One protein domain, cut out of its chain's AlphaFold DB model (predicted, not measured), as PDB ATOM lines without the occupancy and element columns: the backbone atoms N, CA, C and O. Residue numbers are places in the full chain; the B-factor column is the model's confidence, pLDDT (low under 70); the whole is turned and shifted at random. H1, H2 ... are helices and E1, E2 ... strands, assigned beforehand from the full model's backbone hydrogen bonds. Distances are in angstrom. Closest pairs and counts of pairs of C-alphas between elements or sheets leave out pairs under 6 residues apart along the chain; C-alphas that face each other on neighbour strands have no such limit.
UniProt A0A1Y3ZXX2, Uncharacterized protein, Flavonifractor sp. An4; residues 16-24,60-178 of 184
ATOM      1  N   VAL A  16     137.859 100.692 115.466       87.06
ATOM      2  CA  VAL A  16     138.926 100.431 116.434       87.06
ATOM      3  C   VAL A  16     138.577  99.198 117.256       87.06
ATOM      4  O   VAL A  16     137.605  99.192 118.011       87.06
ATOM      5  N   PHE A  17     139.390  98.151 117.153       82.56
ATOM      6  CA  PHE A  17     139.204  96.921 117.919       82.56
ATOM      7  C   PHE A  17     140.257  96.757 119.017       82.56
ATOM      8  O   PHE A  17     141.341  97.344 119.008       82.56
ATOM      9  N   ARG A  18     139.917  95.929 120.003       75.50
ATOM     10  CA  ARG A  18     140.769  95.603 121.151       75.50
ATOM     11  C   ARG A  18     142.026  94.803 120.784       75.50
ATOM     12  O   ARG A  18     143.086  95.061 121.352       75.50
ATOM     13  N   GLU A  19     141.902  93.793 119.922       69.06
ATOM     14  CA  GLU A  19     142.904  92.726 119.738       69.06
ATOM     15  C   GLU A  19     143.407  92.657 118.290       69.06
ATOM     16  O   GLU A  19     142.642  92.877 117.358       69.06
ATOM     17  N   SER A  20     144.691  92.333 118.098       52.09
ATOM     18  CA  SER A  20     145.231  91.992 116.776       52.09
ATOM     19  C   SER A  20     144.864  90.549 116.410       52.09
ATOM     20  O   SER A  20     145.082  89.653 117.213       52.09
ATOM     21  N   ASN A  21     144.395  90.298 115.183       44.72
ATOM     22  CA  ASN A  21     144.371  88.951 114.584       44.72
ATOM     23  C   ASN A  21     145.653  88.697 113.757       44.72
ATOM     24  O   ASN A  21     145.567  88.187 112.645       44.72
ATOM     25  N   ILE A  22     146.825  89.105 114.256       34.88
ATOM     26  CA  ILE A  22     148.114  88.906 113.570       34.88
ATOM     27  C   ILE A  22     148.915  87.844 114.334       34.88
ATOM     28  O   ILE A  22     148.999  87.917 115.565       34.88
ATOM     29  N   SER A  23     149.412  86.847 113.591       36.06
ATOM     30  CA  SER A  23     150.045  85.607 114.061       36.06
ATOM     31  C   SER A  23     151.388  85.808 114.780       36.06
ATOM     32  O   SER A  23     151.907  86.917 114.857       36.06
ATOM     33  N   ASP A  24     151.911  84.706 115.325       33.59
ATOM     34  CA  ASP A  24     152.894  84.534 116.412       33.59
ATOM     35  C   ASP A  24     154.328  85.111 116.234       33.59
ATOM     36  O   ASP A  24     155.283  84.580 116.795       33.59
ATOM     37  N   ASP A  60     132.452  86.193 109.023       72.62
ATOM     38  CA  ASP A  60     133.354  86.547 110.128       72.62
ATOM     39  C   ASP A  60     132.681  87.602 111.035       72.62
ATOM     40  O   ASP A  60     132.135  88.580 110.520       72.62
ATOM     41  N   PRO A  61     132.714  87.451 112.375       72.25
ATOM     42  CA  PRO A  61     132.029  88.370 113.283       72.25
ATOM     43  C   PRO A  61     132.451  89.838 113.153       72.25
ATOM     44  O   PRO A  61     131.625  90.716 113.377       72.25
ATOM     45  N   TYR A  62     133.712  90.120 112.806       74.62
ATOM     46  CA  TYR A  62     134.176  91.492 112.596       74.62
ATOM     47  C   TYR A  62     133.599  92.079 111.311       74.62
ATOM     48  O   TYR A  62     133.229  93.248 111.301       74.62
ATOM     49  N   VAL A  63     133.480  91.273 110.251       73.69
ATOM     50  CA  VAL A  63     132.861  91.710 108.993       73.69
ATOM     51  C   VAL A  63     131.378  91.987 109.199       73.69
ATOM     52  O   VAL A  63     130.938  93.088 108.895       73.69
ATOM     53  N   SER A  64     130.639  91.064 109.821       73.75
ATOM     54  CA  SER A  64     129.219  91.280 110.137       73.75
ATOM     55  C   SER A  64     129.000  92.521 111.003       73.75
ATOM     56  O   SER A  64     128.067  93.283 110.769       73.75
ATOM     57  N   PHE A  65     129.874  92.746 111.989       75.94
ATOM     58  CA  PHE A  65     129.841  93.951 112.814       75.94
ATOM     59  C   PHE A  65     130.047  95.204 111.959       75.94
ATOM     60  O   PHE A  65     129.225  96.111 111.995       75.94
ATOM     61  N   MET A  66     131.108  95.262 111.152       79.44
ATOM     62  CA  MET A  66     131.373  96.429 110.309       79.44
ATOM     63  C   MET A  66     130.235  96.696 109.315       79.44
ATOM     64  O   MET A  66     129.783  97.833 109.236       79.44
ATOM     65  N   GLU A  67     129.724  95.670 108.623       76.44
ATOM     66  CA  GLU A  67     128.572  95.780 107.711       76.44
ATOM     67  C   GLU A  67     127.339  96.363 108.420       76.44
ATOM     68  O   GLU A  67     126.700  97.280 107.904       76.44
ATOM     69  N   GLN A  68     127.027  95.876 109.628       77.81
ATOM     70  CA  GLN A  68     125.897  96.363 110.418       77.81
ATOM     71  C   GLN A  68     126.022  97.862 110.724       77.81
ATOM     72  O   GLN A  68     125.054  98.605 110.558       77.81
ATOM     73  N   TYR A  69     127.197  98.323 111.163       80.12
ATOM     74  CA  TYR A  69     127.384  99.736 111.505       80.12
ATOM     75  C   TYR A  69     127.518 100.640 110.279       80.12
ATOM     76  O   TYR A  69     127.045 101.772 110.325       80.12
ATOM     77  N   VAL A  70     128.109 100.155 109.186       80.44
ATOM     78  CA  VAL A  70     128.114 100.869 107.902       80.44
ATOM     79  C   VAL A  70     126.677 101.093 107.438       80.44
ATOM     80  O   VAL A  70     126.293 102.238 107.219       80.44
ATOM     81  N   SER A  71     125.846 100.045 107.428       77.44
ATOM     82  CA  SER A  71     124.432 100.162 107.051       77.44
ATOM     83  C   SER A  71     123.663 101.120 107.967       77.44
ATOM     84  O   SER A  71     122.864 101.929 107.499       77.44
ATOM     85  N   PHE A  72     123.934 101.092 109.276       80.38
ATOM     86  CA  PHE A  72     123.346 102.043 110.221       80.38
ATOM     87  C   PHE A  72     123.740 103.499 109.916       80.38
ATOM     88  O   PHE A  72     122.887 104.388 109.950       80.38
ATOM     89  N   ILE A  73     125.014 103.757 109.604       79.50
ATOM     90  CA  ILE A  73     125.497 105.095 109.236       79.50
ATOM     91  C   ILE A  73     124.864 105.552 107.920       79.50
ATOM     92  O   ILE A  73     124.396 106.684 107.839       79.50
ATOM     93  N   GLU A  74     124.792 104.684 106.913       80.75
ATOM     94  CA  GLU A  74     124.160 104.993 105.627       80.75
ATOM     95  C   GLU A  74     122.678 105.341 105.788       80.75
ATOM     96  O   GLU A  74     122.215 106.335 105.233       80.75
ATOM     97  N   GLN A  75     121.939 104.588 106.609       79.19
ATOM     98  CA  GLN A  75     120.549 104.914 106.943       79.19
ATOM     99  C   GLN A  75     120.440 106.268 107.658       79.19
ATOM    100  O   GLN A  75     119.514 107.041 107.400       79.19
ATOM    101  N   HIS A  76     121.387 106.582 108.546       78.88
ATOM    102  CA  HIS A  76     121.427 107.869 109.234       78.88
ATOM    103  C   HIS A  76     121.680 109.034 108.260       78.88
ATOM    104  O   HIS A  76     120.950 110.029 108.315       78.88
ATOM    105  N   ILE A  77     122.630 108.870 107.331       79.31
ATOM    106  CA  ILE A  77     122.924 109.797 106.225       79.31
ATOM    107  C   ILE A  77     121.681 110.016 105.352       79.31
ATOM    108  O   ILE A  77     121.240 111.149 105.174       79.31
ATOM    109  N   GLN A  78     121.049 108.936 104.881       78.75
ATOM    110  CA  GLN A  78     119.858 108.996 104.023       78.75
ATOM    111  C   GLN A  78     118.659 109.656 104.712       78.75
ATOM    112  O   GLN A  78     117.827 110.275 104.054       78.75
ATOM    113  N   SER A  79     118.574 109.569 106.043       75.50
ATOM    114  CA  SER A  79     117.531 110.245 106.820       75.50
ATOM    115  C   SER A  79     117.726 111.766 106.960       75.50
ATOM    116  O   SER A  79     116.934 112.400 107.658       75.50
ATOM    117  N   ALA A  80     118.756 112.344 106.319       61.53
ATOM    118  CA  ALA A  80     119.140 113.762 106.370       61.53
ATOM    119  C   ALA A  80     119.413 114.289 107.793       61.53
ATOM    120  O   ALA A  80     119.247 115.471 108.081       61.53
ATOM    121  N   LYS A  81     119.822 113.395 108.702       60.47
ATOM    122  CA  LYS A  81     120.197 113.721 110.089       60.47
ATOM    123  C   LYS A  81     121.709 113.826 110.288       60.47
ATOM    124  O   LYS A  81     122.155 113.940 111.425       60.47
ATOM    125  N   ALA A  82     122.476 113.743 109.205       63.62
ATOM    126  CA  ALA A  82     123.927 113.760 109.225       63.62
ATOM    127  C   ALA A  82     124.466 114.934 108.410       63.62
ATOM    128  O   ALA A  82     123.903 115.296 107.382       63.62
ATOM    129  N   ASP A  83     125.620 115.431 108.838       71.56
ATOM    130  CA  ASP A  83     126.417 116.449 108.146       71.56
ATOM    131  C   ASP A  83     127.155 115.893 106.911       71.56
ATOM    132  O   ASP A  83     127.979 116.578 106.327       71.56
ATOM    133  N   TYR A  84     126.893 114.636 106.532       77.75
ATOM    134  CA  TYR A  84     127.607 113.904 105.486       77.75
ATOM    135  C   TYR A  84     126.634 113.328 104.462       77.75
ATOM    136  O   TYR A  84     125.528 112.920 104.823       77.75
ATOM    137  N   THR A  85     127.063 113.216 103.205       83.06
ATOM    138  CA  THR A  85     126.232 112.698 102.100       83.06
ATOM    139  C   THR A  85     126.495 111.235 101.754       83.06
ATOM    140  O   THR A  85     125.641 110.582 101.154       83.06
ATOM    141  N   SER A  86     127.671 110.710 102.097       84.12
ATOM    142  CA  SER A  86     128.065 109.319 101.846       84.12
ATOM    143  C   SER A  86     129.282 108.922 102.685       84.12
ATOM    144  O   SER A  86     129.998 109.771 103.217       84.12
ATOM    145  N   ILE A  87     129.529 107.615 102.796       84.56
ATOM    146  CA  ILE A  87     130.799 107.079 103.297       84.56
ATOM    147  C   ILE A  87     131.751 106.952 102.107       84.56
ATOM    148  O   ILE A  87     131.436 106.263 101.140       84.56
ATOM    149  N   GLU A  88     132.917 107.589 102.178       86.88
ATOM    150  CA  GLU A  88     133.953 107.482 101.140       86.88
ATOM    151  C   GLU A  88     135.008 106.440 101.507       86.88
ATOM    152  O   GLU A  88     135.477 105.686 100.653       86.88
ATOM    153  N   ARG A  89     135.393 106.383 102.787       85.38
ATOM    154  CA  ARG A  89     136.490 105.532 103.254       85.38
ATOM    155  C   ARG A  89     136.101 104.783 104.516       85.38
ATOM    156  O   ARG A  89     135.541 105.348 105.454       85.38
ATOM    157  N   ILE A  90     136.487 103.513 104.559       83.12
ATOM    158  CA  ILE A  90     136.418 102.680 105.756       83.12
ATOM    159  C   ILE A  90     137.841 102.253 106.104       83.12
ATOM    160  O   ILE A  90     138.559 101.695 105.273       83.12
ATOM    161  N   ALA A  91     138.240 102.513 107.342       85.62
ATOM    162  CA  ALA A  91     139.505 102.081 107.909       85.62
ATOM    163  C   ALA A  91     139.253 101.213 109.144       85.62
ATOM    164  O   ALA A  91     138.230 101.341 109.816       85.62
ATOM    165  N   ALA A  92     140.203 100.340 109.467       84.50
ATOM    166  CA  ALA A  92     140.179  99.570 110.700       84.50
ATOM    167  C   ALA A  92     141.575  99.503 111.316       84.50
ATOM    168  O   ALA A  92     142.568  99.334 110.608       84.50
ATOM    169  N   MET A  93     141.640  99.592 112.639       84.50
ATOM    170  CA  MET A  93     142.871  99.465 113.407       84.50
ATOM    171  C   MET A  93     142.628  98.730 114.725       84.50
ATOM    172  O   MET A  93     141.510  98.654 115.231       84.50
ATOM    173  N   ASN A  94     143.710  98.237 115.324       81.19
ATOM    174  CA  ASN A  94     143.688  97.648 116.661       81.19
ATOM    175  C   ASN A  94     144.394  98.571 117.659       81.19
ATOM    176  O   ASN A  94     145.420  99.171 117.321       81.19
ATOM    177  N   LEU A  95     143.871  98.655 118.887       79.25
ATOM    178  CA  LEU A  95     144.527  99.341 120.008       79.25
ATOM    179  C   LEU A  95     145.774  98.592 120.465       79.25
ATOM    180  O   LEU A  95     146.827  99.193 120.662       79.25
ATOM    181  N   ASN A  96     145.670  97.272 120.624       73.69
ATOM    182  CA  ASN A  96     146.847  96.456 120.869       73.69
ATOM    183  C   ASN A  96     147.662  96.347 119.572       73.69
ATOM    184  O   ASN A  96     147.141  95.896 118.550       73.69
ATOM    185  N   LYS A  97     148.932  96.759 119.633       70.81
ATOM    186  CA  LYS A  97     149.886  96.730 118.514       70.81
ATOM    187  C   LYS A  97     150.861  95.549 118.558       70.81
ATOM    188  O   LYS A  97     151.675  95.410 117.655       70.81
ATOM    189  N   ARG A  98     150.812  94.713 119.601       58.84
ATOM    190  CA  ARG A  98     151.835  93.686 119.868       58.84
ATOM    191  C   ARG A  98     151.629  92.357 119.136       58.84
ATOM    192  O   ARG A  98     152.396  91.443 119.401       58.84
ATOM    193  N   GLY A  99     150.621  92.223 118.269       53.47
ATOM    194  CA  GLY A  99     150.231  90.904 117.753       53.47
ATOM    195  C   GLY A  99     149.811  89.946 118.883       53.47
ATOM    196  O   GLY A  99     149.907  90.276 120.069       53.47
ATOM    197  N   GLY A 100     149.320  88.759 118.533       47.56
ATOM    198  CA  GLY A 100     149.111  87.670 119.492       47.56
ATOM    199  C   GLY A 100     147.655  87.341 119.839       47.56
ATOM    200  O   GLY A 100     146.771  88.198 119.898       47.56
ATOM    201  N   PHE A 101     147.431  86.051 120.090       44.22
ATOM    202  CA  PHE A 101     146.138  85.470 120.434       44.22
ATOM    203  C   PHE A 101     145.790  85.619 121.920       44.22
ATOM    204  O   PHE A 101     146.632  85.460 122.801       44.22
ATOM    205  N   GLY A 102     144.492  85.788 122.189       50.28
ATOM    206  CA  GLY A 102     143.875  85.348 123.438       50.28
ATOM    207  C   GLY A 102     143.839  86.392 124.548       50.28
ATOM    208  O   GLY A 102     144.736  86.493 125.379       50.28
ATOM    209  N   THR A 103     142.702  87.081 124.653       49.06
ATOM    210  CA  THR A 103     142.237  87.782 125.860       49.06
ATOM    211  C   THR A 103     143.185  88.868 126.385       49.06
ATOM    212  O   THR A 103     143.944  88.690 127.337       49.06
ATOM    213  N   CYS A 104     143.080  90.076 125.833       55.25
ATOM    214  CA  CYS A 104     143.773  91.238 126.392       55.25
ATOM    215  C   CYS A 104     142.975  91.839 127.559       55.25
ATOM    216  O   CYS A 104     142.150  92.722 127.344       55.25
ATOM    217  N   GLY A 105     143.179  91.378 128.799       59.19
ATOM    218  CA  GLY A 105     142.504  91.929 129.991       59.19
ATOM    219  C   GLY A 105     142.489  93.470 130.031       59.19
ATOM    220  O   GLY A 105     143.435  94.118 129.598       59.19
ATOM    221  N   TYR A 106     141.407  94.081 130.525       63.31
ATOM    222  CA  TYR A 106     141.156  95.525 130.356       63.31
ATOM    223  C   TYR A 106     142.252  96.438 130.933       63.31
ATOM    224  O   TYR A 106     142.661  97.395 130.283       63.31
ATOM    225  N   ALA A 107     142.792  96.111 132.111       63.62
ATOM    226  CA  ALA A 107     143.910  96.857 132.694       63.62
ATOM    227  C   ALA A 107     145.158  96.833 131.791       63.62
ATOM    228  O   ALA A 107     145.840  97.841 131.628       63.62
ATOM    229  N   ARG A 108     145.415  95.689 131.147       68.62
ATOM    230  CA  ARG A 108     146.515  95.512 130.197       68.62
ATOM    231  C   ARG A 108     146.246  96.259 128.884       68.62
ATOM    232  O   ARG A 108     147.168  96.864 128.353       68.62
ATOM    233  N   LEU A 109     144.997  96.284 128.407       70.69
ATOM    234  CA  LEU A 109     144.594  97.096 127.252       70.69
ATOM    235  C   LEU A 109     144.873  98.581 127.497       70.69
ATOM    236  O   LEU A 109     145.528  99.204 126.671       70.69
ATOM    237  N   ARG A 110     144.426  99.123 128.638       70.25
ATOM    238  CA  ARG A 110     144.683 100.522 129.014       70.25
ATOM    239  C   ARG A 110     146.170 100.828 129.124       70.25
ATOM    240  O   ARG A 110     146.622 101.832 128.591       70.25
ATOM    241  N   HIS A 111     146.931  99.951 129.774       73.38
ATOM    242  CA  HIS A 111     148.374 100.127 129.889       73.38
ATOM    243  C   HIS A 111     149.044 100.220 128.511       73.38
ATOM    244  O   HIS A 111     149.839 101.123 128.277       73.38
ATOM    245  N   TYR A 112     148.691  99.340 127.570       73.00
ATOM    246  CA  TYR A 112     149.257  99.402 126.221       73.00
ATOM    247  C   TYR A 112     148.767 100.595 125.414       73.00
ATOM    248  O   TYR A 112     149.559 101.212 124.711       73.00
ATOM    249  N   ALA A 113     147.484 100.925 125.519       77.56
ATOM    250  CA  ALA A 113     146.931 102.135 124.936       77.56
ATOM    251  C   ALA A 113     147.728 103.375 125.364       77.56
ATOM    252  O   ALA A 113     148.055 104.195 124.514       77.56
ATOM    253  N   GLU A 114     148.113 103.459 126.639       80.25
ATOM    254  CA  GLU A 114     148.954 104.545 127.144       80.25
ATOM    255  C   GLU A 114     150.381 104.483 126.580       80.25
ATOM    256  O   GLU A 114     150.870 105.471 126.036       80.25
ATOM    257  N   VAL A 115     151.027 103.309 126.610       81.25
ATOM    258  CA  VAL A 115     152.377 103.107 126.041       81.25
ATOM    259  C   VAL A 115     152.444 103.527 124.567       81.25
ATOM    260  O   VAL A 115     153.430 104.118 124.131       81.25
ATOM    261  N   TYR A 116     151.389 103.255 123.795       79.25
ATOM    262  CA  TYR A 116     151.316 103.568 122.367       79.25
ATOM    263  C   TYR A 116     150.508 104.822 122.039       79.25
ATOM    264  O   TYR A 116     150.235 105.065 120.862       79.25
ATOM    265  N   LYS A 117     150.145 105.645 123.030       83.19
ATOM    266  CA  LYS A 117     149.221 106.776 122.861       83.19
ATOM    267  C   LYS A 117     149.612 107.710 121.722       83.19
ATOM    268  O   LYS A 117     148.767 108.071 120.909       83.19
ATOM    269  N   LEU A 118     150.897 108.053 121.614       81.94
ATOM    270  CA  LEU A 118     151.397 108.926 120.545       81.94
ATOM    271  C   LEU A 118     151.262 108.293 119.154       81.94
ATOM    272  O   LEU A 118     150.928 108.988 118.198       81.94
ATOM    273  N   PHE A 119     151.497 106.986 119.027       83.19
ATOM    274  CA  PHE A 119     151.362 106.274 117.756       83.19
ATOM    275  C   PHE A 119     149.898 106.096 117.367       83.19
ATOM    276  O   PHE A 119     149.540 106.369 116.227       83.19
ATOM    277  N   ILE A 120     149.051 105.706 118.324       84.50
ATOM    278  CA  ILE A 120     147.604 105.569 118.128       84.50
ATOM    279  C   ILE A 120     147.003 106.924 117.743       84.50
ATOM    280  O   ILE A 120     146.287 107.010 116.753       84.50
ATOM    281  N   GLY A 121     147.343 107.996 118.463       84.19
ATOM    282  CA  GLY A 121     146.875 109.346 118.154       84.19
ATOM    283  C   GLY A 121     147.309 109.820 116.765       84.19
ATOM    284  O   GLY A 121     146.490 110.359 116.028       84.19
ATOM    285  N   ARG A 122     148.566 109.566 116.367       84.38
ATOM    286  CA  ARG A 122     149.059 109.876 115.012       84.38
ATOM    287  C   ARG A 122     148.344 109.072 113.932       84.38
ATOM    288  O   ARG A 122     148.022 109.631 112.894       84.38
ATOM    289  N   GLU A 123     148.093 107.785 114.160       87.88
ATOM    290  CA  GLU A 123     147.369 106.932 113.212       87.88
ATOM    291  C   GLU A 123     145.935 107.428 113.006       87.88
ATOM    292  O   GLU A 123     145.516 107.599 111.865       87.88
ATOM    293  N   ILE A 124     145.218 107.756 114.088       88.00
ATOM    294  CA  ILE A 124     143.867 108.323 113.989       88.00
ATOM    295  C   ILE A 124     143.907 109.688 113.283       88.00
ATOM    296  O   ILE A 124     143.082 109.930 112.410       88.00
ATOM    297  N   ALA A 125     144.879 110.552 113.593       85.88
ATOM    298  CA  ALA A 125     145.017 111.857 112.939       85.88
ATOM    299  C   ALA A 125     145.325 111.754 111.434       85.88
ATOM    300  O   ALA A 125     144.860 112.585 110.666       85.88
ATOM    301  N   ILE A 126     146.087 110.743 111.002       86.75
ATOM    302  CA  ILE A 126     146.354 110.487 109.575       86.75
ATOM    303  C   ILE A 126     145.104 109.962 108.861       86.75
ATOM    304  O   ILE A 126     144.893 110.267 107.691       86.75
ATOM    305  N   ILE A 127     144.303 109.137 109.540       87.31
ATOM    306  CA  ILE A 127     143.051 108.602 108.988       87.31
ATOM    307  C   ILE A 127     141.977 109.694 108.895       87.31
ATOM    308  O   ILE A 127     141.132 109.607 108.010       87.31
ATOM    309  N   ASP A 128     142.025 110.682 109.792       87.75
ATOM    310  CA  ASP A 128     141.091 111.810 109.896       87.75
ATOM    311  C   ASP A 128     139.606 111.387 109.841       87.75
ATOM    312  O   ASP A 128     138.859 111.747 108.929       87.75
ATOM    313  N   PRO A 129     139.152 110.527 110.777       89.50
ATOM    314  CA  PRO A 129     137.790 110.018 110.746       89.50
ATOM    315  C   PRO A 129     136.776 111.051 111.254       89.50
ATOM    316  O   PRO A 129     136.982 111.678 112.292       89.50
ATOM    317  N   GLY A 130     135.607 111.114 110.610       87.44
ATOM    318  CA  GLY A 130     134.435 111.811 111.161       87.44
ATOM    319  C   GLY A 130     133.668 110.958 112.182       87.44
ATOM    320  O   GLY A 130     133.006 111.477 113.085       87.44
ATOM    321  N   VAL A 131     133.784 109.626 112.081       87.62
ATOM    322  CA  VAL A 131     133.188 108.664 113.019       87.62
ATOM    323  C   VAL A 131     134.198 107.574 113.376       87.62
ATOM    324  O   VAL A 131     134.795 106.954 112.497       87.62
ATOM    325  N   ILE A 132     134.339 107.295 114.673       89.69
ATOM    326  CA  ILE A 132     135.088 106.158 115.210       89.69
ATOM    327  C   ILE A 132     134.117 105.172 115.864       89.69
ATOM    328  O   ILE A 132     133.384 105.537 116.782       89.69
ATOM    329  N   ILE A 133     134.158 103.907 115.446       85.69
ATOM    330  CA  ILE A 133     133.388 102.811 116.045       85.69
ATOM    331  C   ILE A 133     134.338 101.885 116.795       85.69
ATOM    332  O   ILE A 133     135.198 101.231 116.210       85.69
ATOM    333  N   CYS A 134     134.150 101.785 118.101       82.69
ATOM    334  CA  CYS A 134     134.991 101.005 118.986       82.69
ATOM    335  C   CYS A 134     134.352  99.648 119.311       82.69
ATOM    336  O   CYS A 134     133.341  99.576 120.004       82.69
ATOM    337  N   GLY A 135     134.972  98.551 118.877       76.56
ATOM    338  CA  GLY A 135     134.556  97.193 119.227       76.56
ATOM    339  C   GLY A 135     135.249  96.697 120.496       76.56
ATOM    340  O   GLY A 135     136.289  96.041 120.425       76.56
ATOM    341  N   GLY A 136     134.664  96.970 121.665       70.69
ATOM    342  CA  GLY A 136     135.137  96.472 122.960       70.69
ATOM    343  C   GLY A 136     136.329  97.233 123.537       70.69
ATOM    344  O   GLY A 136     137.220  96.605 124.118       70.69
ATOM    345  N   THR A 137     136.360  98.562 123.374       68.75
ATOM    346  CA  THR A 137     137.446  99.415 123.900       68.75
ATOM    347  C   THR A 137     137.103 100.098 125.225       68.75
ATOM    348  O   THR A 137     138.016 100.455 125.971       68.75
ATOM    349  N   PHE A 138     135.812 100.226 125.550       68.88
ATOM    350  CA  PHE A 138     135.296 100.711 126.834       68.88
ATOM    351  C   PHE A 138     135.918 102.043 127.293       68.88
ATOM    352  O   PHE A 138     136.494 102.128 128.376       68.88
ATOM    353  N   GLY A 139     135.843 103.076 126.459       70.69
ATOM    354  CA  GLY A 139     136.293 104.440 126.745       70.69
ATOM    355  C   GLY A 139     137.773 104.699 126.472       70.69
ATOM    356  O   GLY A 139     138.163 105.858 126.371       70.69
ATOM    357  N   THR A 140     138.580 103.651 126.269       76.38
ATOM    358  CA  THR A 140     140.036 103.783 126.089       76.38
ATOM    359  C   THR A 140     140.384 104.708 124.924       76.38
ATOM    360  O   THR A 140     141.212 105.590 125.085       76.38
ATOM    361  N   VAL A 141     139.727 104.575 123.763       81.81
ATOM    362  CA  VAL A 141     140.006 105.444 122.601       81.81
ATOM    363  C   VAL A 141     139.777 106.915 122.937       81.81
ATOM    364  O   VAL A 141     140.602 107.755 122.599       81.81
ATOM    365  N   LYS A 142     138.696 107.221 123.657       79.00
ATOM    366  CA  LYS A 142     138.346 108.592 124.031       79.00
ATOM    367  C   LYS A 142     139.416 109.241 124.914       79.00
ATOM    368  O   LYS A 142     139.713 110.412 124.726       79.00
ATOM    369  N   GLU A 143     140.009 108.487 125.838       79.25
ATOM    370  CA  GLU A 143     141.096 108.957 126.717       79.25
ATOM    371  C   GLU A 143     142.408 109.240 125.950       79.25
ATOM    372  O   GLU A 143     143.277 109.975 126.430       79.25
ATOM    373  N   LEU A 144     142.563 108.663 124.752       78.69
ATOM    374  CA  LEU A 144     143.750 108.828 123.910       78.69
ATOM    375  C   LEU A 144     143.622 109.956 122.883       78.69
ATOM    376  O   LEU A 144     144.653 110.427 122.398       78.69
ATOM    377  N   LEU A 145     142.399 110.364 122.527       80.62
ATOM    378  CA  LEU A 145     142.183 111.384 121.504       80.62
ATOM    379  C   LEU A 145     142.763 112.732 121.958       80.62
ATOM    380  O   LEU A 145     142.432 113.205 123.047       80.62
ATOM    381  N   PRO A 146     143.592 113.391 121.129       73.62
ATOM    382  CA  PRO A 146     143.950 114.787 121.346       73.62
ATOM    383  C   PRO A 146     142.695 115.672 121.372       73.62
ATOM    384  O   PRO A 146     141.765 115.428 120.600       73.62
ATOM    385  N   ASN A 147     142.682 116.723 122.200       73.56
ATOM    386  CA  ASN A 147     141.520 117.612 122.380       73.56
ATOM    387  C   ASN A 147     140.959 118.144 121.051       73.56
ATOM    388  O   ASN A 147     139.752 118.128 120.827       73.56
ATOM    389  N   GLU A 148     141.837 118.559 120.136       71.88
ATOM    390  CA  GLU A 148     141.444 119.083 118.824       71.88
ATOM    391  C   GLU A 148     140.699 118.065 117.951       71.88
ATOM    392  O   GLU A 148     139.861 118.444 117.133       71.88
ATOM    393  N   LEU A 149     141.023 116.778 118.091       72.50
ATOM    394  CA  LEU A 149     140.375 115.699 117.354       72.50
ATOM    395  C   LEU A 149     139.099 115.247 118.069       72.50
ATOM    396  O   LEU A 149     138.076 115.033 117.424       72.50
ATOM    397  N   ALA A 150     139.126 115.184 119.404       75.00
ATOM    398  CA  ALA A 150     137.980 114.819 120.236       75.00
ATOM    399  C   ALA A 150     136.754 115.727 120.021       75.00
ATOM    400  O   ALA A 150     135.626 115.272 120.193       75.00
ATOM    401  N   ASN A 151     136.966 116.981 119.613       74.31
ATOM    402  CA  ASN A 151     135.894 117.934 119.312       74.31
ATOM    403  C   ASN A 151     135.269 117.762 117.918       74.31
ATOM    404  O   ASN A 151     134.213 118.328 117.657       74.31
ATOM    405  N   ARG A 152     135.922 117.022 117.015       76.88
ATOM    406  CA  ARG A 152     135.503 116.883 115.609       76.88
ATOM    407  C   ARG A 152     135.019 115.482 115.254       76.88
ATOM    408  O   ARG A 152     134.321 115.320 114.261       76.88
ATOM    409  N   VAL A 153     135.353 114.482 116.069       82.69
ATOM    410  CA  VAL A 153     135.017 113.083 115.801       82.69
ATOM    411  C   VAL A 153     133.885 112.577 116.688       82.69
ATOM    412  O   VAL A 153     133.895 112.745 117.908       82.69
ATOM    413  N   ARG A 154     132.922 111.875 116.086       84.81
ATOM    414  CA  ARG A 154     131.912 111.117 116.836       84.81
ATOM    415  C   ARG A 154     132.485 109.753 117.214       84.81
ATOM    416  O   ARG A 154     132.856 108.984 116.334       84.81
ATOM    417  N   VAL A 155     132.537 109.424 118.506       82.75
ATOM    418  CA  VAL A 155     133.027 108.116 118.990       82.75
ATOM    419  C   VAL A 155     131.870 107.276 119.516       82.75
ATOM    420  O   VAL A 155     131.164 107.712 120.424       82.75
ATOM    421  N   TRP A 156     131.703 106.061 118.995       81.88
ATOM    422  CA  TRP A 156     130.695 105.095 119.437       81.88
ATOM    423  C   TRP A 156     131.369 103.870 120.046       81.88
ATOM    424  O   TRP A 156     132.093 103.157 119.358       81.88
ATOM    425  N   ASP A 157     131.138 103.617 121.338       70.69
ATOM    426  CA  ASP A 157     131.702 102.449 122.025       70.69
ATOM    427  C   ASP A 157     130.690 101.315 122.157       70.69
ATOM    428  O   ASP A 157     129.615 101.471 122.744       70.69
ATOM    429  N   CYS A 158     131.067 100.167 121.611       69.69
ATOM    430  CA  CYS A 158     130.220  99.006 121.414       69.69
ATOM    431  C   CYS A 158     130.866  97.770 122.039       69.69
ATOM    432  O   CYS A 158     132.059  97.729 122.352       69.69
ATOM    433  N   TYR A 159     130.083  96.707 122.206       64.50
ATOM    434  CA  TYR A 159     130.657  95.426 122.595       64.50
ATOM    435  C   TYR A 159     131.560  94.860 121.496       64.50
ATOM    436  O   TYR A 159     131.411  95.146 120.311       64.50
ATOM    437  N   HIS A 160     132.518  94.034 121.911       66.50
ATOM    438  CA  HIS A 160     133.431  93.375 120.987       66.50
ATOM    439  C   HIS A 160     132.661  92.435 120.033       66.50
ATOM    440  O   HIS A 160     131.805  91.688 120.524       66.50
ATOM    441  N   PRO A 161     133.010  92.358 118.730       65.75
ATOM    442  CA  PRO A 161     132.294  91.532 117.747       65.75
ATOM    443  C   PRO A 161     132.198  90.041 118.110       65.75
ATOM    444  O   PRO A 161     131.246  89.360 117.752       65.75
ATOM    445  N   ARG A 162     133.177  89.525 118.869       65.56
ATOM    446  CA  ARG A 162     133.188  88.141 119.394       65.56
ATOM    447  C   ARG A 162     132.490  87.943 120.745       65.56
ATOM    448  O   ARG A 162     132.527  86.841 121.291       65.56
ATOM    449  N   SER A 163     131.918  88.987 121.342       60.72
ATOM    450  CA  SER A 163     131.185  88.828 122.599       60.72
ATOM    451  C   SER A 163     129.893  88.038 122.355       60.72
ATOM    452  O   SER A 163     129.197  88.267 121.375       60.72
ATOM    453  N   ARG A 164     129.581  87.083 123.242       47.94
ATOM    454  CA  ARG A 164     128.349  86.267 123.184       47.94
ATOM    455  C   ARG A 164     127.099  87.011 123.675       47.94
ATOM    456  O   ARG A 164     126.065  86.382 123.858       47.94
ATOM    457  N   ARG A 165     127.212  88.301 124.002       48.34
ATOM    458  CA  ARG A 165     126.059  89.101 124.426       48.34
ATOM    459  C   ARG A 165     125.302  89.483 123.164       48.34
ATOM    460  O   ARG A 165     125.950  89.923 122.216       48.34
ATOM    461  N   ASP A 166     123.985  89.295 123.163       41.84
ATOM    462  CA  ASP A 166     123.132  89.745 122.068       41.84
ATOM    463  C   ASP A 166     123.467  91.207 121.775       41.84
ATOM    464  O   ASP A 166     123.345  92.077 122.641       41.84
ATOM    465  N   GLN A 167     123.968  91.466 120.567       49.00
ATOM    466  CA  GLN A 167     124.289  92.809 120.085       49.00
ATOM    467  C   GLN A 167     123.000  93.522 119.667       49.00
ATOM    468  O   GLN A 167     122.909  94.101 118.586       49.00
ATOM    469  N   ASP A 168     121.976  93.412 120.510       40.53
ATOM    470  CA  ASP A 168     120.692  94.032 120.276       40.53
ATOM    471  C   ASP A 168     120.910  95.546 120.202       40.53
ATOM    472  O   ASP A 168     121.601  96.129 121.048       40.53
ATOM    473  N   ALA A 169     120.367  96.187 119.168       38.97
ATOM    474  CA  ALA A 169     120.655  97.589 118.861       38.97
ATOM    475  C   ALA A 169     120.292  98.528 120.032       38.97
ATOM    476  O   ALA A 169     120.877  99.601 120.173       38.97
ATOM    477  N   GLY A 170     119.379  98.098 120.913       37.84
ATOM    478  CA  GLY A 170     119.002  98.794 122.148       37.84
ATOM    479  C   GLY A 170     119.973  98.637 123.333       37.84
ATOM    480  O   GLY A 170     119.887  99.415 124.281       37.84
ATOM    481  N   GLN A 171     120.903  97.672 123.304       36.78
ATOM    482  CA  GLN A 171     121.944  97.477 124.331       36.78
ATOM    483  C   GLN A 171     123.293  98.107 123.972       36.78
ATOM    484  O   GLN A 171     124.194  98.159 124.820       36.78
ATOM    485  N   ILE A 172     123.431  98.626 122.747       39.47
ATOM    486  CA  ILE A 172     124.438  99.636 122.435       39.47
ATOM    487  C   ILE A 172     124.130 100.784 123.390       39.47
ATOM    488  O   ILE A 172     123.184 101.543 123.178       39.47
ATOM    489  N   LYS A 173     124.881 100.898 124.494       37.84
ATOM    490  CA  LYS A 173     124.861 102.138 125.261       37.84
ATOM    491  C   LYS A 173     125.336 103.185 124.277       37.84
ATOM    492  O   LYS A 173     126.517 103.243 123.951       37.84
ATOM    493  N   LYS A 174     124.370 103.925 123.744       35.97
ATOM    494  CA  LYS A 174     124.528 105.000 122.787       35.97
ATOM    495  C   LYS A 174     125.255 106.121 123.513       35.97
ATOM    496  O   LYS A 174     124.668 107.121 123.904       35.97
ATOM    497  N   TRP A 175     126.538 105.921 123.772       34.81
ATOM    498  CA  TRP A 175     127.420 106.977 124.203       34.81
ATOM    499  C   TRP A 175     127.716 107.788 122.946       34.81
ATOM    500  O   TRP A 175     128.799 107.692 122.382       34.81
ATOM    501  N   VAL A 176     126.720 108.533 122.450       35.97
ATOM    502  CA  VAL A 176     127.013 109.646 121.550       35.97
ATOM    503  C   VAL A 176     127.689 110.670 122.439       35.97
ATOM    504  O   VAL A 176     127.038 111.402 123.178       35.97
ATOM    505  N   PHE A 177     129.013 110.645 122.461       36.75
ATOM    506  CA  PHE A 177     129.755 111.769 122.987       36.75
ATOM    507  C   PHE A 177     129.852 112.788 121.862       36.75
ATOM    508  O   PHE A 177     130.753 112.727 121.033       36.75
ATOM    509  N   GLU A 178     128.886 113.700 121.827       38.94
ATOM    510  CA  GLU A 178     129.115 115.028 121.270       38.94
ATOM    511  C   GLU A 178     130.090 115.701 122.237       38.94
ATOM    512  O   GLU A 178     129.811 115.808 123.437       38.94
TER     513      GLU A 178
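AT A GLANCE: This is residues 16 to 24 and 60 to 178 of the 184 residues of an uncharacterized protein of Flavonifractor sp. An4 (UniProt A0A1Y3ZXX2). A short parallel sheet of two strands, E2 and E3, forms the middle, with the long helix H1 on one side of it and helices H2, H3 and H4 clustered on the other. The long strand E1 runs beside E2, away from E3, and the last stretch, residues 159 to 178, folds back past E3. The printed part has 128 residues, with five named helices and three named strands in the order H1, E1, H2, H3, E2, H4, H5, E3; the class is mixed, helices and strands. The whole is compact, with a radius of gyration of the C-alphas of 14.6 A and spans of 44 by 35 by 24 A.

IN THESE COORDINATES: Begin at C-alpha 16, then pass the cut to C-alpha 61 at (132.029, 88.370, 113.283), where H1 starts; it covers residues 61 to 78 and runs 25.7 A. E1, residues 86 to 94, runs 24.5 A to C-alpha 94 at (143.688, 97.648, 116.661). Next come H2, residues 106 to 115, 14.2 A, and H3, residues 117 to 127, 15.3 A. E2, residues 131 to 135, runs 13.1 A, before the small helices H4, residues 140 to 144, and H5, residues 147 to 150. E3, residues 154 to 158, runs 13.1 A and ends at C-alpha 158, (130.220, 99.006, 121.414).

HOW THE PARTS SIT: Look first at E2 and E3, parallel neighbours at 15 degrees: N 132 and O 154, and N 156 and O 132, are within hydrogen-bond range, each pair at 2.8 A. E2, H4 H5 and E3 form a strand-helix-strand unit, two parallel neighbour strands joined through helices, with a right-handed crossover. E1 pairs with no named strand, but E1 and E2 are near each other, as are H1 and E2. H2 and H4 touch, closest at the C-alphas of Arg 110 and Thr 140, 6.4 A. H3 and H4 only just touch, with 3 pairs of C-alphas within 8 A, the closest those of Lys 117 and Leu 144, 5.9 A. H2 and H3 are close but not clearly touching, about perpendicular at 79 degrees, with the C-alphas of Ala 113 and Ile 120 closest at 7.7 A. H1 and H3 are apart. In H1, H2, H3 and H4 every O i to N i+4 pair is within hydrogen-bond range; H5 is too short for such a pair.

THE WHOLE: The C-alphas farthest apart are those of Asp 24 and Ala 80, 45.8 A. Residues 25 to 59 are not printed, and C-alphas 24 and 60 stand 20.6 A apart across the cut. The link from E1 to H2 is long, with 11 residues. The mean pLDDT of the printed part is 70.1; look for values under 70 in 43 residues, among them 19 to 24, 98 to 108 and 158 to 178.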